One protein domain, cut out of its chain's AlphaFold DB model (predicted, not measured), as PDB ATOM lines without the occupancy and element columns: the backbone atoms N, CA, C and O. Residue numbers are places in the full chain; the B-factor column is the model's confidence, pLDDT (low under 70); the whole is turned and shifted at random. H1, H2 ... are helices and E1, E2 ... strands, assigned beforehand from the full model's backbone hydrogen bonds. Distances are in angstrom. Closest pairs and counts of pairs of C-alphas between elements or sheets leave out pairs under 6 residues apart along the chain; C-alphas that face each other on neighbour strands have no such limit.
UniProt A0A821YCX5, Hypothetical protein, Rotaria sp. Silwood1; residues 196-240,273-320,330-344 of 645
ATOM      1  N   ASN A 196      25.907  11.316 -50.980       66.31
ATOM      2  CA  ASN A 196      26.984  11.980 -50.244       66.31
ATOM      3  C   ASN A 196      27.134  11.453 -48.811       66.31
ATOM      4  O   ASN A 196      28.039  11.886 -48.108       66.31
ATOM      5  N   TYR A 197      26.264  10.546 -48.356       71.94
ATOM      6  CA  TYR A 197      26.323   9.974 -47.009       71.94
ATOM      7  C   TYR A 197      26.935   8.561 -47.055       71.94
ATOM      8  O   TYR A 197      26.311   7.552 -46.728       71.94
ATOM      9  N   GLU A 198      28.166   8.505 -47.561       79.31
ATOM     10  CA  GLU A 198      28.983   7.295 -47.698       79.31
ATOM     11  C   GLU A 198      30.199   7.405 -46.775       79.31
ATOM     12  O   GLU A 198      30.807   8.477 -46.685       79.31
ATOM     13  N   TYR A 199      30.562   6.308 -46.109       81.69
ATOM     14  CA  TYR A 199      31.793   6.236 -45.325       81.69
ATOM     15  C   TYR A 199      32.973   5.950 -46.252       81.69
ATOM     16  O   TYR A 199      32.919   5.029 -47.066       81.69
ATOM     17  N   VAL A 200      34.022   6.760 -46.133       85.25
ATOM     18  CA  VAL A 200      35.207   6.709 -47.004       85.25
ATOM     19  C   VAL A 200      36.402   6.101 -46.275       85.25
ATOM     20  O   VAL A 200      37.212   5.410 -46.884       85.25
ATOM     21  N   TYR A 201      36.514   6.347 -44.969       87.88
ATOM     22  CA  TYR A 201      37.643   5.907 -44.157       87.88
ATOM     23  C   TYR A 201      37.248   5.789 -42.684       87.88
ATOM     24  O   TYR A 201      36.291   6.427 -42.237       87.88
ATOM     25  N   GLY A 202      38.002   5.010 -41.918       87.94
ATOM     26  CA  GLY A 202      37.803   4.833 -40.487       87.94
ATOM     27  C   GLY A 202      39.080   4.371 -39.799       87.94
ATOM     28  O   GLY A 202      39.888   3.655 -40.392       87.94
ATOM     29  N   PHE A 203      39.269   4.826 -38.565       89.00
ATOM     30  CA  PHE A 203      40.450   4.534 -37.759       89.00
ATOM     31  C   PHE A 203      40.143   4.695 -36.269       89.00
ATOM     32  O   PHE A 203      39.207   5.397 -35.881       89.00
ATOM     33  N   ASP A 204      40.961   4.062 -35.435       87.62
ATOM     34  CA  ASP A 204      40.944   4.277 -33.992       87.62
ATOM     35  C   ASP A 204      42.035   5.270 -33.601       87.62
ATOM     36  O   ASP A 204      43.157   5.203 -34.106       87.62
ATOM     37  N   TYR A 205      41.699   6.179 -32.688       89.75
ATOM     38  CA  TYR A 205      42.643   7.112 -32.088       89.75
ATOM     39  C   TYR A 205      42.249   7.365 -30.632       89.75
ATOM     40  O   TYR A 205      41.098   7.699 -30.331       89.75
ATOM     41  N   GLU A 206      43.206   7.165 -29.724       88.06
ATOM     42  CA  GLU A 206      42.981   7.150 -28.276       88.06
ATOM     43  C   GLU A 206      41.795   6.236 -27.898       88.06
ATOM     44  O   GLU A 206      41.792   5.050 -28.217       88.06
ATOM     45  N   GLN A 207      40.778   6.780 -27.227       85.25
ATOM     46  CA  GLN A 207      39.591   6.066 -26.745       85.25
ATOM     47  C   GLN A 207      38.385   6.153 -27.695       85.25
ATOM     48  O   GLN A 207      37.279   5.742 -27.327       85.25
ATOM     49  N   TYR A 208      38.574   6.689 -28.905       87.06
ATOM     50  CA  TYR A 208      37.510   6.893 -29.888       87.06
ATOM     51  C   TYR A 208      37.772   6.136 -31.191       87.06
ATOM     52  O   TYR A 208      38.914   5.913 -31.594       87.06
ATOM     53  N   THR A 209      36.692   5.756 -31.860       85.94
ATOM     54  CA  THR A 209      36.702   5.348 -33.265       85.94
ATOM     55  C   THR A 209      36.164   6.499 -34.097       85.94
ATOM     56  O   THR A 209      35.103   7.043 -33.785       85.94
ATOM     57  N   TYR A 210      36.879   6.845 -35.161       90.62
ATOM     58  CA  TYR A 210      36.522   7.905 -36.090       90.62
ATOM     59  C   TYR A 210      36.112   7.325 -37.441       90.62
ATOM     60  O   TYR A 210      36.713   6.364 -37.923       90.62
ATOM     61  N   TYR A 211      35.118   7.947 -38.072       88.88
ATOM     62  CA  TYR A 211      34.688   7.641 -39.434       88.88
ATOM     63  C   TYR A 211      34.598   8.918 -40.264       88.88
ATOM     64  O   TYR A 211      34.024   9.913 -39.825       88.88
ATOM     65  N   ILE A 212      35.134   8.879 -41.479       91.12
ATOM     66  CA  ILE A 212      35.104   9.990 -42.431       91.12
ATOM     67  C   ILE A 212      33.964   9.775 -43.413       91.12
ATOM     68  O   ILE A 212      33.869   8.726 -44.056       91.12
ATOM     69  N   LEU A 213      33.109  10.785 -43.534       87.88
ATOM     70  CA  LEU A 213      31.979  10.797 -44.442       87.88
ATOM     71  C   LEU A 213      32.311  11.629 -45.678       87.88
ATOM     72  O   LEU A 213      32.849  12.734 -45.591       87.88
ATOM     73  N   LYS A 214      31.872  11.133 -46.833       87.88
ATOM     74  CA  LYS A 214      31.981  11.793 -48.140       87.88
ATOM     75  C   LYS A 214      31.373  13.201 -48.166       87.88
ATOM     76  O   LYS A 214      31.792  14.035 -48.960       87.88
ATOM     77  N   SER A 215      30.432  13.484 -47.268       85.62
ATOM     78  CA  SER A 215      29.764  14.773 -47.058       85.62
ATOM     79  C   SER A 215      30.615  15.835 -46.343       85.62
ATOM     80  O   SER A 215      30.052  16.804 -45.834       85.62
ATOM     81  N   SER A 216      31.942  15.675 -46.285       90.38
ATOM     82  CA  SER A 216      32.847  16.534 -45.502       90.38
ATOM     83  C   SER A 216      32.495  16.576 -44.018       90.38
ATOM     84  O   SER A 216      32.436  17.639 -43.397       90.38
ATOM     85  N   ARG A 217      32.240  15.403 -43.433       90.25
ATOM     86  CA  ARG A 217      32.011  15.260 -41.992       90.25
ATOM     87  C   ARG A 217      32.902  14.178 -41.414       90.25
ATOM     88  O   ARG A 217      33.228  13.205 -42.090       90.25
ATOM     89  N   ILE A 218      33.265  14.346 -40.151       93.06
ATOM     90  CA  ILE A 218      33.900  13.309 -39.347       93.06
ATOM     91  C   ILE A 218      32.963  12.959 -38.203       93.06
ATOM     92  O   ILE A 218      32.482  13.832 -37.479       93.06
ATOM     93  N   ALA A 219      32.698  11.669 -38.073       89.06
ATOM     94  CA  ALA A 219      31.981  11.101 -36.956       89.06
ATOM     95  C   ALA A 219      32.964  10.499 -35.955       89.06
ATOM     96  O   ALA A 219      33.998   9.963 -36.358       89.06
ATOM     97  N   ARG A 220      32.621  10.534 -34.668       87.88
ATOM     98  CA  ARG A 220      33.338   9.795 -33.623       87.88
ATOM     99  C   ARG A 220      32.377   9.013 -32.736       87.88
ATOM    100  O   ARG A 220      31.228   9.411 -32.570       87.88
ATOM    101  N   LEU A 221      32.875   7.943 -32.132       82.12
ATOM    102  CA  LEU A 221      32.194   7.153 -31.102       82.12
ATOM    103  C   LEU A 221      33.203   6.641 -30.072       82.12
ATOM    104  O   LEU A 221      34.373   6.434 -30.389       82.12
ATOM    105  N   CYS A 222      32.759   6.407 -28.841       78.12
ATOM    106  CA  CYS A 222      33.614   5.831 -27.806       78.12
ATOM    107  C   CYS A 222      33.859   4.336 -28.039       78.12
ATOM    108  O   CYS A 222      32.918   3.580 -28.287       78.12
ATOM    109  N   GLN A 223      35.107   3.892 -27.875       76.12
ATOM    110  CA  GLN A 223      35.478   2.483 -28.036       76.12
ATOM    111  C   GLN A 223      34.980   1.600 -26.879       76.12
ATOM    112  O   GLN A 223      34.609   0.454 -27.109       76.12
ATOM    113  N   SER A 224      34.978   2.122 -25.647       65.19
ATOM    114  CA  SER A 224      34.684   1.375 -24.411       65.19
ATOM    115  C   SER A 224      33.209   1.370 -23.998       65.19
ATOM    116  O   SER A 224      32.866   0.796 -22.966       65.19
ATOM    117  N   SER A 225      32.335   2.064 -24.731       54.84
ATOM    118  CA  SER A 225      30.951   2.254 -24.295       54.84
ATOM    119  C   SER A 225      30.102   1.009 -24.565       54.84
ATOM    120  O   SER A 225      29.902   0.629 -25.718       54.84
ATOM    121  N   ILE A 226      29.514   0.450 -23.499       49.06
ATOM    122  CA  ILE A 226      28.443  -0.573 -23.536       49.06
ATOM    123  C   ILE A 226      27.182  -0.020 -24.238       49.06
ATOM    124  O   ILE A 226      26.274  -0.754 -24.612       49.06
ATOM    125  N   VAL A 227      27.108   1.296 -24.455       50.56
ATOM    126  CA  VAL A 227      25.990   1.959 -25.124       50.56
ATOM    127  C   VAL A 227      26.550   2.887 -26.202       50.56
ATOM    128  O   VAL A 227      26.518   4.110 -26.078       50.56
ATOM    129  N   MET A 228      27.106   2.320 -27.279       50.91
ATOM    130  CA  MET A 228      27.651   3.108 -28.404       50.91
ATOM    131  C   MET A 228      26.622   4.099 -28.976       50.91
ATOM    132  O   MET A 228      27.011   5.182 -29.414       50.91
ATOM    133  N   HIS A 229      25.324   3.765 -28.871       53.28
ATOM    134  CA  HIS A 229      24.177   4.626 -29.188       53.28
ATOM    135  C   HIS A 229      24.380   6.047 -28.689       53.28
ATOM    136  O   HIS A 229      24.351   6.979 -29.461       53.28
ATOM    137  N   VAL A 230      24.745   6.258 -27.443       59.50
ATOM    138  CA  VAL A 230      24.710   7.601 -26.849       59.50
ATOM    139  C   VAL A 230      25.991   8.424 -27.039       59.50
ATOM    140  O   VAL A 230      26.072   9.524 -26.504       59.50
ATOM    141  N   THR A 231      26.981   7.927 -27.791       70.94
ATOM    142  CA  THR A 231      28.302   8.587 -27.945       70.94
ATOM    143  C   THR A 231      28.654   8.984 -29.379       70.94
ATOM    144  O   THR A 231      29.776   9.417 -29.626       70.94
ATOM    145  N   TYR A 232      27.726   8.803 -30.321       78.81
ATOM    146  CA  TYR A 232      27.940   9.177 -31.714       78.81
ATOM    147  C   TYR A 232      27.796  10.688 -31.890       78.81
ATOM    148  O   TYR A 232      26.714  11.216 -31.657       78.81
ATOM    149  N   ASP A 233      28.848  11.361 -32.342       84.75
ATOM    150  CA  ASP A 233      28.833  12.792 -32.660       84.75
ATOM    151  C   ASP A 233      29.402  13.019 -34.061       84.75
ATOM    152  O   ASP A 233      30.340  12.325 -34.464       84.75
ATOM    153  N   GLU A 234      28.908  14.035 -34.773       88.81
ATOM    154  CA  GLU A 234      29.462  14.463 -36.060       88.81
ATOM    155  C   GLU A 234      29.838  15.940 -36.051       88.81
ATOM    156  O   GLU A 234      29.019  16.794 -35.716       88.81
ATOM    157  N   ILE A 235      31.017  16.269 -36.572       93.06
ATOM    158  CA  ILE A 235      31.415  17.655 -36.858       93.06
ATOM    159  C   ILE A 235      31.750  17.827 -38.347       93.06
ATOM    160  O   ILE A 235      32.126  16.855 -39.015       93.06
ATOM    161  N   PRO A 236      31.617  19.044 -38.895       92.69
ATOM    162  CA  PRO A 236      32.057  19.336 -40.244       92.69
ATOM    163  C   PRO A 236      33.585  19.342 -40.327       92.69
ATOM    164  O   PRO A 236      34.291  19.753 -39.407       92.69
ATOM    165  N   ILE A 237      34.087  18.916 -41.475       92.31
ATOM    166  CA  ILE A 237      35.475  19.093 -41.884       92.31
ATOM    167  C   ILE A 237      35.474  20.273 -42.844       92.31
ATOM    168  O   ILE A 237      34.850  20.220 -43.906       92.31
ATOM    169  N   LEU A 238      36.124  21.364 -42.456       89.75
ATOM    170  CA  LEU A 238      36.151  22.564 -43.278       89.75
ATOM    171  C   LEU A 238      37.219  22.402 -44.353       89.75
ATOM    172  O   LEU A 238      38.373  22.099 -44.047       89.75
ATOM    173  N   ASN A 239      36.821  22.594 -45.610       84.38
ATOM    174  CA  ASN A 239      37.738  22.584 -46.742       84.38
ATOM    175  C   ASN A 239      38.842  23.642 -46.521       84.38
ATOM    176  O   ASN A 239      38.540  24.808 -46.263       84.38
ATOM    177  N   CYS A 240      40.107  23.228 -46.620       85.25
ATOM    178  CA  CYS A 240      41.279  24.101 -46.500       85.25
ATOM    179  C   CYS A 240      41.496  25.014 -47.721       85.25
ATOM    180  O   CYS A 240      42.312  25.933 -47.691       85.25
ATOM    181  N   TYR A 273      44.859  17.812 -41.261       93.81
ATOM    182  CA  TYR A 273      44.204  18.177 -40.009       93.81
ATOM    183  C   TYR A 273      44.959  17.517 -38.864       93.81
ATOM    184  O   TYR A 273      45.137  16.298 -38.861       93.81
ATOM    185  N   SER A 274      45.373  18.300 -37.873       92.81
ATOM    186  CA  SER A 274      45.906  17.714 -36.644       92.81
ATOM    187  C   SER A 274      44.777  17.067 -35.840       92.81
ATOM    188  O   SER A 274      43.665  17.607 -35.767       92.81
ATOM    189  N   MET A 275      45.048  15.938 -35.181       93.12
ATOM    190  CA  MET A 275      44.052  15.329 -34.292       93.12
ATOM    191  C   MET A 275      43.658  16.268 -33.141       93.12
ATOM    192  O   MET A 275      42.500  16.271 -32.725       93.12
ATOM    193  N   ASN A 276      44.564  17.145 -32.694       93.12
ATOM    194  CA  ASN A 276      44.270  18.182 -31.699       93.12
ATOM    195  C   ASN A 276      43.181  19.160 -32.158       93.12
ATOM    196  O   ASN A 276      42.299  19.507 -31.368       93.12
ATOM    197  N   GLU A 277      43.218  19.584 -33.420       94.44
ATOM    198  CA  GLU A 277      42.205  20.469 -34.000       94.44
ATOM    199  C   GLU A 277      40.846  19.761 -34.094       94.44
ATOM    200  O   GLU A 277      39.827  20.294 -33.655       94.44
ATOM    201  N   ILE A 278      40.837  18.506 -34.557       95.19
ATOM    202  CA  ILE A 278      39.625  17.674 -34.623       95.19
ATOM    203  C   ILE A 278      39.004  17.507 -33.230       95.19
ATOM    204  O   ILE A 278      37.807  17.731 -33.040       95.19
ATOM    205  N   ILE A 279      39.812  17.146 -32.230       93.62
ATOM    206  CA  ILE A 279      39.365  16.976 -30.842       93.62
ATOM    207  C   ILE A 279      38.822  18.294 -30.280       93.62
ATOM    208  O   ILE A 279      37.794  18.294 -29.596       93.62
ATOM    209  N   SER A 280      39.480  19.413 -30.576       93.00
ATOM    210  CA  SER A 280      39.048  20.743 -30.138       93.00
ATOM    211  C   SER A 280      37.705  21.132 -30.754       93.00
ATOM    212  O   SER A 280      36.832  21.618 -30.034       93.00
ATOM    213  N   ALA A 281      37.482  20.837 -32.038       94.12
ATOM    214  CA  ALA A 281      36.214  21.088 -32.718       94.12
ATOM    215  C   ALA A 281      35.053  20.253 -32.140       94.12
ATOM    216  O   ALA A 281      33.956  20.780 -31.926       94.12
ATOM    217  N   PHE A 282      35.295  18.983 -31.792       92.00
ATOM    218  CA  PHE A 282      34.307  18.164 -31.076       92.00
ATOM    219  C   PHE A 282      33.982  18.731 -29.688       92.00
ATOM    220  O   PHE A 282      32.807  18.886 -29.345       92.00
ATOM    221  N   LYS A 283      35.004  19.092 -28.899       89.44
ATOM    222  CA  LYS A 283      34.819  19.706 -27.571       89.44
ATOM    223  C   LYS A 283      34.036  21.016 -27.666       89.44
ATOM    224  O   LYS A 283      33.088  21.219 -26.912       89.44
ATOM    225  N   ALA A 284      34.384  21.879 -28.619       90.31
ATOM    226  CA  ALA A 284      33.701  23.148 -28.847       90.31
ATOM    227  C   ALA A 284      32.231  22.948 -29.252       90.31
ATOM    228  O   ALA A 284      31.352  23.595 -28.684       90.31
ATOM    229  N   SER A 285      31.950  22.015 -30.169       89.62
ATOM    230  CA  SER A 285      30.577  21.662 -30.562       89.62
ATOM    231  C   SER A 285      29.752  21.160 -29.373       89.62
ATOM    232  O   SER A 285      28.588  21.530 -29.217       89.62
ATOM    233  N   LYS A 286      30.365  20.376 -28.480       85.25
ATOM    234  CA  LYS A 286      29.711  19.888 -27.263       85.25
ATOM    235  C   LYS A 286      29.414  20.996 -26.258       85.25
ATOM    236  O   LYS A 286      28.298  21.053 -25.747       85.25
ATOM    237  N   ILE A 287      30.359  21.907 -26.032       85.00
ATOM    238  CA  ILE A 287      30.163  23.089 -25.177       85.00
ATOM    239  C   ILE A 287      29.022  23.963 -25.720       85.00
ATOM    240  O   ILE A 287      28.168  24.404 -24.952       85.00
ATOM    241  N   GLN A 288      28.962  24.180 -27.041       87.12
ATOM    242  CA  GLN A 288      27.857  24.918 -27.661       87.12
ATOM    243  C   GLN A 288      26.513  24.229 -27.411       87.12
ATOM    244  O   GLN A 288      25.576  24.878 -26.944       87.12
ATOM    245  N   CYS A 289      26.449  22.914 -27.633       84.25
ATOM    246  CA  CYS A 289      25.237  22.131 -27.413       84.25
ATOM    247  C   CYS A 289      24.787  22.185 -25.938       84.25
ATOM    248  O   CYS A 289      23.626  22.464 -25.653       84.25
ATOM    249  N   GLN A 290      25.709  22.053 -24.979       83.06
ATOM    250  CA  GLN A 290      25.424  22.186 -23.540       83.06
ATOM    251  C   GLN A 290      24.922  23.578 -23.136       83.06
ATOM    252  O   GLN A 290      24.113  23.700 -22.214       83.06
ATOM    253  N   ALA A 291      25.344  24.628 -23.844       84.31
ATOM    254  CA  ALA A 291      24.824  25.982 -23.660       84.31
ATOM    255  C   ALA A 291      23.397  26.171 -24.221       84.31
ATOM    256  O   ALA A 291      22.815  27.243 -24.043       84.31
ATOM    257  N   GLY A 292      22.825  25.147 -24.867       83.00
ATOM    258  CA  GLY A 292      21.537  25.201 -25.565       83.00
ATOM    259  C   GLY A 292      21.632  25.753 -26.990       83.00
ATOM    260  O   GLY A 292      20.612  26.102 -27.577       83.00
ATOM    261  N   ASN A 293      22.845  25.863 -27.546       84.38
ATOM    262  CA  ASN A 293      23.083  26.370 -28.894       84.38
ATOM    263  C   ASN A 293      23.450  25.223 -29.843       84.38
ATOM    264  O   ASN A 293      24.357  24.445 -29.568       84.38
ATOM    265  N   GLY A 294      22.797  25.158 -31.002       84.50
ATOM    266  CA  GLY A 294      23.070  24.143 -32.021       84.50
ATOM    267  C   GLY A 294      22.004  23.055 -32.076       84.50
ATOM    268  O   GLY A 294      20.878  23.236 -31.604       84.50
ATOM    269  N   TYR A 295      22.353  21.942 -32.714       84.56
ATOM    270  CA  TYR A 295      21.404  20.899 -33.067       84.56
ATOM    271  C   TYR A 295      21.932  19.519 -32.703       84.56
ATOM    272  O   TYR A 295      23.134  19.267 -32.611       84.56
ATOM    273  N   ARG A 296      20.989  18.608 -32.533       81.56
ATOM    274  CA  ARG A 296      21.219  17.175 -32.493       81.56
ATOM    275  C   ARG A 296      20.968  16.607 -33.887       81.56
ATOM    276  O   ARG A 296      20.224  17.181 -34.685       81.56
ATOM    277  N   LEU A 297      21.572  15.465 -34.182       74.62
ATOM    278  CA  LEU A 297      21.485  14.794 -35.470       74.62
ATOM    279  C   LEU A 297      20.038  14.364 -35.722       74.62
ATOM    280  O   LEU A 297      19.546  13.377 -35.176       74.62
ATOM    281  N   SER A 298      19.351  15.115 -36.584       67.62
ATOM    282  CA  SER A 298      17.927  14.925 -36.908       67.62
ATOM    283  C   SER A 298      17.610  13.639 -37.660       67.62
ATOM    284  O   SER A 298      16.452  13.321 -37.923       67.62
ATOM    285  N   HIS A 299      18.647  12.924 -38.075       65.94
ATOM    286  CA  HIS A 299      18.514  11.611 -38.669       65.94
ATOM    287  C   HIS A 299      18.541  10.489 -37.633       65.94
ATOM    288  O   HIS A 299      18.027   9.417 -37.914       65.94
ATOM    289  N   ILE A 300      19.066  10.758 -36.437       65.50
ATOM    290  CA  ILE A 300      19.162   9.787 -35.346       65.50
ATOM    291  C   ILE A 300      18.052   9.982 -34.328       65.50
ATOM    292  O   ILE A 300      17.486   9.025 -33.806       65.50
ATOM    293  N   VAL A 301      17.765  11.238 -34.006       62.09
ATOM    294  CA  VAL A 301      16.722  11.569 -33.049       62.09
ATOM    295  C   VAL A 301      15.382  11.465 -33.772       62.09
ATOM    296  O   VAL A 301      15.100  12.276 -34.652       62.09
ATOM    297  N   ASP A 302      14.562  10.488 -33.381       55.81
ATOM    298  CA  ASP A 302      13.151  10.404 -33.765       55.81
ATOM    299  C   ASP A 302      12.409  11.628 -33.209       55.81
ATOM    300  O   ASP A 302      11.856  11.618 -32.108       55.81
ATOM    301  N   SER A 303      12.435  12.728 -33.959       54.91
ATOM    302  CA  SER A 303      11.656  13.922 -33.670       54.91
ATOM    303  C   SER A 303      10.823  14.328 -34.881       54.91
ATOM    304  O   SER A 303      11.190  14.142 -36.042       54.91
ATOM    305  N   ILE A 304       9.658  14.907 -34.591       54.09
ATOM    306  CA  ILE A 304       8.785  15.538 -35.593       54.09
ATOM    307  C   ILE A 304       9.451  16.822 -36.136       54.09
ATOM    308  O   ILE A 304       9.097  17.330 -37.199       54.09
ATOM    309  N   GLU A 305      10.451  17.338 -35.419       58.56
ATOM    310  CA  GLU A 305      11.208  18.533 -35.768       58.56
ATOM    311  C   GLU A 305      12.306  18.230 -36.795       58.56
ATOM    312  O   GLU A 305      13.084  17.292 -36.664       58.56
ATOM    313  N   LEU A 306      12.439  19.087 -37.810       59.84
ATOM    314  CA  LEU A 306      13.464  18.938 -38.854       59.84
ATOM    315  C   LEU A 306      14.906  18.980 -38.308       59.84
ATOM    316  O   LEU A 306      15.813  18.450 -38.958       59.84
ATOM    317  N   ARG A 307      15.117  19.620 -37.147       68.62
ATOM    318  CA  ARG A 307      16.387  19.678 -36.410       68.62
ATOM    319  C   ARG A 307      16.129  19.745 -34.898       68.62
ATOM    320  O   ARG A 307      15.778  20.823 -34.425       68.62
ATOM    321  N   PRO A 308      16.308  18.644 -34.152       74.56
ATOM    322  CA  PRO A 308      16.167  18.658 -32.704       74.56
ATOM    323  C   PRO A 308      17.208  19.601 -32.102       74.56
ATOM    324  O   PRO A 308      18.386  19.532 -32.450       74.56
ATOM    325  N   ILE A 309      16.774  20.505 -31.233       83.12
ATOM    326  CA  ILE A 309      17.642  21.521 -30.629       83.12
ATOM    327  C   ILE A 309      18.385  20.910 -29.435       83.12
ATOM    328  O   ILE A 309      17.881  20.005 -28.767       83.12
ATOM    329  N   CYS A 310      19.600  21.387 -29.179       83.62
ATOM    330  CA  CYS A 310      20.315  21.042 -27.959       83.62
ATOM    331  C   CYS A 310      19.638  21.638 -26.713       83.62
ATOM    332  O   CYS A 310      19.226  22.797 -26.696       83.62
ATOM    333  N   GLU A 311      19.556  20.860 -25.641       81.00
ATOM    334  CA  GLU A 311      18.996  21.292 -24.363       81.00
ATOM    335  C   GLU A 311      20.075  21.948 -23.501       81.00
ATOM    336  O   GLU A 311      21.178  21.427 -23.349       81.00
ATOM    337  N   LYS A 312      19.766  23.090 -22.888       81.38
ATOM    338  CA  LYS A 312      20.708  23.734 -21.971       81.38
ATOM    339  C   LYS A 312      20.847  22.905 -20.691       81.38
ATOM    340  O   LYS A 312      19.879  22.750 -19.948       81.38
ATOM    341  N   THR A 313      22.050  22.422 -20.399       74.38
ATOM    342  CA  THR A 313      22.348  21.705 -19.150       74.38
ATOM    343  C   THR A 313      22.767  22.696 -18.063       74.38
ATOM    344  O   THR A 313      23.616  23.552 -18.307       74.38
ATOM    345  N   LEU A 314      22.176  22.608 -16.866       64.12
ATOM    346  CA  LEU A 314      22.588  23.419 -15.712       64.12
ATOM    347  C   LEU A 314      24.011  23.020 -15.294       64.12
ATOM    348  O   LEU A 314      24.281  21.832 -15.134       64.12
ATOM    349  N   GLU A 315      24.899  24.010 -15.156       54.34
ATOM    350  CA  GLU A 315      26.330  23.853 -14.859       54.34
ATOM    351  C   GLU A 315      26.576  22.840 -13.729       54.34
ATOM    352  O   GLU A 315      26.368  23.117 -12.549       54.34
ATOM    353  N   GLN A 316      27.055  21.655 -14.096       52.47
ATOM    354  CA  GLN A 316      27.826  20.809 -13.196       52.47
ATOM    355  C   GLN A 316      29.287  20.960 -13.613       52.47
ATOM    356  O   GLN A 316      29.588  20.913 -14.805       52.47
ATOM    357  N   ASN A 317      30.184  21.180 -12.646       47.88
ATOM    358  CA  ASN A 317      31.635  21.237 -12.854       47.88
ATOM    359  C   ASN A 317      32.107  19.925 -13.500       47.88
ATOM    360  O   ASN A 317      32.337  18.930 -12.817       47.88
ATOM    361  N   LEU A 318      32.184  19.920 -14.830       53.06
ATOM    362  CA  LEU A 318      32.300  18.719 -15.659       53.06
ATOM    363  C   LEU A 318      33.681  18.525 -16.282       53.06
ATOM    364  O   LEU A 318      33.858  17.720 -17.191       53.06
ATOM    365  N   THR A 319      34.676  19.261 -15.800       48.47
ATOM    366  CA  THR A 319      35.971  19.404 -16.469       48.47
ATOM    367  C   THR A 319      36.906  18.197 -16.346       48.47
ATOM    368  O   THR A 319      37.959  18.218 -16.973       48.47
ATOM    369  N   GLU A 320      36.553  17.138 -15.604       51.38
ATOM    370  CA  GLU A 320      37.477  16.017 -15.326       51.38
ATOM    371  C   GLU A 320      36.924  14.604 -15.583       51.38
ATOM    372  O   GLU A 320      37.624  13.619 -15.352       51.38
ATOM    373  N   ARG A 330      20.837  11.571 -20.604       55.38
ATOM    374  CA  ARG A 330      20.558  11.375 -22.041       55.38
ATOM    375  C   ARG A 330      20.406  12.690 -22.835       55.38
ATOM    376  O   ARG A 330      20.180  12.647 -24.047       55.38
ATOM    377  N   THR A 331      20.471  13.834 -22.160       56.34
ATOM    378  CA  THR A 331      20.335  15.185 -22.712       56.34
ATOM    379  C   THR A 331      21.586  15.525 -23.530       56.34
ATOM    380  O   THR A 331      22.691  15.438 -23.006       56.34
ATOM    381  N   ASN A 332      21.423  15.896 -24.806       65.19
ATOM    382  CA  ASN A 332      22.503  16.224 -25.764       65.19
ATOM    383  C   ASN A 332      23.394  15.067 -26.242       65.19
ATOM    384  O   ASN A 332      24.587  15.237 -26.470       65.19
ATOM    385  N   THR A 333      22.800  13.897 -26.456       71.00
ATOM    386  CA  THR A 333      23.400  12.834 -27.282       71.00
ATOM    387  C   THR A 333      23.175  13.119 -28.770       71.00
ATOM    388  O   THR A 333      22.173  13.764 -29.109       71.00
ATOM    389  N   TYR A 334      24.042  12.597 -29.647       76.06
ATOM    390  CA  TYR A 334      23.939  12.749 -31.105       76.06
ATOM    391  C   TYR A 334      24.164  14.177 -31.577       76.06
ATOM    392  O   TYR A 334      23.248  14.794 -32.114       76.06
ATOM    393  N   ILE A 335      25.343  14.745 -31.340       82.62
ATOM    394  CA  ILE A 335      25.577  16.161 -31.636       82.62
ATOM    395  C   ILE A 335      25.775  16.368 -33.145       82.62
ATOM    396  O   ILE A 335      26.628  15.729 -33.761       82.62
ATOM    397  N   ASP A 336      24.996  17.287 -33.732       85.38
ATOM    398  CA  ASP A 336      25.233  17.849 -35.068       85.38
ATOM    399  C   ASP A 336      26.083  19.106 -34.897       85.38
ATOM    400  O   ASP A 336      25.580  20.228 -34.787       85.38
ATOM    401  N   GLY A 337      27.392  18.893 -34.776       85.56
ATOM    402  CA  GLY A 337      28.342  19.955 -34.502       85.56
ATOM    403  C   GLY A 337      28.352  20.998 -35.611       85.56
ATOM    404  O   GLY A 337      28.309  20.681 -36.796       85.56
ATOM    405  N   THR A 338      28.409  22.265 -35.220       87.19
ATOM    406  CA  THR A 338      28.507  23.413 -36.133       87.19
ATOM    407  C   THR A 338      29.925  23.972 -36.190       87.19
ATOM    408  O   THR A 338      30.264  24.681 -37.138       87.19
ATOM    409  N   VAL A 339      30.761  23.649 -35.196       90.12
ATOM    410  CA  VAL A 339      32.185  23.987 -35.182       90.12
ATOM    411  C   VAL A 339      32.929  22.898 -35.934       90.12
ATOM    412  O   VAL A 339      32.940  21.744 -35.507       90.12
ATOM    413  N   GLY A 340      33.516  23.266 -37.069       89.81
ATOM    414  CA  GLY A 340      34.284  22.340 -37.888       89.81
ATOM    415  C   GLY A 340      35.774  22.399 -37.611       89.81
ATOM    416  O   GLY A 340      36.283  23.427 -37.174       89.81
ATOM    417  N   ALA A 341      36.458  21.296 -37.897       93.12
ATOM    418  CA  ALA A 341      37.914  21.255 -37.872       93.12
ATOM    419  C   ALA A 341      38.468  22.002 -39.093       93.12
ATOM    420  O   ALA A 341      38.016  21.760 -40.220       93.12
ATOM    421  N   VAL A 342      39.428  22.901 -38.872       91.88
ATOM    422  CA  VAL A 342      40.128  23.625 -39.942       91.88
ATOM    423  C   VAL A 342      41.389  22.858 -40.328       91.88
ATOM    424  O   VAL A 342      42.120  22.381 -39.467       91.88
ATOM    425  N   GLY A 343      41.627  22.707 -41.627       90.31
ATOM    426  CA  GLY A 343      42.816  22.036 -42.146       90.31
ATOM    427  C   GLY A 343      43.700  22.992 -42.923       90.31
ATOM    428  O   GLY A 343      43.231  24.022 -43.410       90.31
ATOM    429  N   ASP A 344      44.956  22.601 -43.094       90.75
ATOM    430  CA  ASP A 344      45.917  23.321 -43.922       90.75
ATOM    431  C   ASP A 344      46.020  22.671 -45.303       90.75
ATOM    432  O   ASP A 344      46.027  21.444 -45.440       90.75
TER     433      ASP A 344
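AT A GLANCE: This is residues 196 to 240, 273 to 320 and 330 to 344 of the 645 residues of the protein "Hypothetical protein" of Rotaria sp. Silwood1 (UniProt A0A821YCX5). A strongly twisted antiparallel sheet of four strands has one long helix, H2, lying across one face over E3 and E4, while the tiny helix H1 only grazes the sheet. Beyond the last residues of H2 the backbone goes off in a long loop, residues 291 to 320, with no named element, and the last printed stretch, residues 330 to 344, comes back to pair briefly beside E4. The printed part has 108 residues, with four named strands and two named helices in the chain order E1 E2 E3 H1 E4 H2; the sheet order is E1 E2 E3 E4. The class is mixed, helices and strands, with 45 residues, under half of those printed, in named elements. The whole is compact, with a radius of gyration of the C-alphas of 13.7 A, and rounded, spanning 35 by 35 by 30 A.

HOW THE PARTS SIT: E1, residues 199 to 205, E2, residues 208 to 213, and E3, residues 217 to 222, form a meander, each strand the antiparallel neighbour of the one before. E1 and E2 form a hairpin, with N 203 and O 210 within hydrogen-bond range at 3.1 A. E2 and E3 form another, with N 211 and O 219 at 2.9 A. E4, residues 233 to 238, is the antiparallel neighbour of E3, with N 218 and O 235 at 3.0 A; E1 and E4 are the edge strands. H2, residues 275 to 290, is on the sheet at a height of 9.5 A, making two layers, a helix on one face of a sheet. H2 runs across the strands, at 85 degrees to E3 on the local plane. H2 touches E4, the closest C-alphas being those of Ile 235 and Phe 282, 6.5 A apart. H1, residues 228 to 231, touches E3, the closest C-alphas being those of Leu 221 and Thr 231, 5.2 A apart; H1 and H2 are apart. In H2 every O i to N i+4 pair is within hydrogen-bond range; H1 is too short for such a pair, and its one O i to N i+3 pair is within range. Residues 341 to 342 pair parallel with residues 237 to 238 of E4, and residues 295 to 296 pair antiparallel with residues 335 to 336.

IN THESE COORDINATES: E1 begins at C-alpha 199 (31.793, 6.236, -45.325) and is 17.1 A long. E2 measures 16.1 A, E3 17.1 A and E4 16.2 A. H1 is 5.5 A long. H2 runs 22.6 A from C-alpha 275 (44.052, 15.329, -34.292) to C-alpha 290 (25.424, 22.186, -23.540).

THE WHOLE: The two C-alphas farthest apart are those of Ile 304 and Asp 344, 38.8 A. Residues 241 to 272 are not printed, with 9.3 A between C-alphas 240 and 273; the link from E4 to H2 runs across this cut. Residues 321 to 329 are not printed either, with 18.8 A between C-alphas 320 and 330. The links printed whole, E1 to E2, E2 to E3, E3 to H1 and H1 to E4, are tight. The mean pLDDT of the printed part is 78.8, and it is under 70 at residue 196 and residues 224 to 230, 298 to 307, 314 to 320 and 330 to 332.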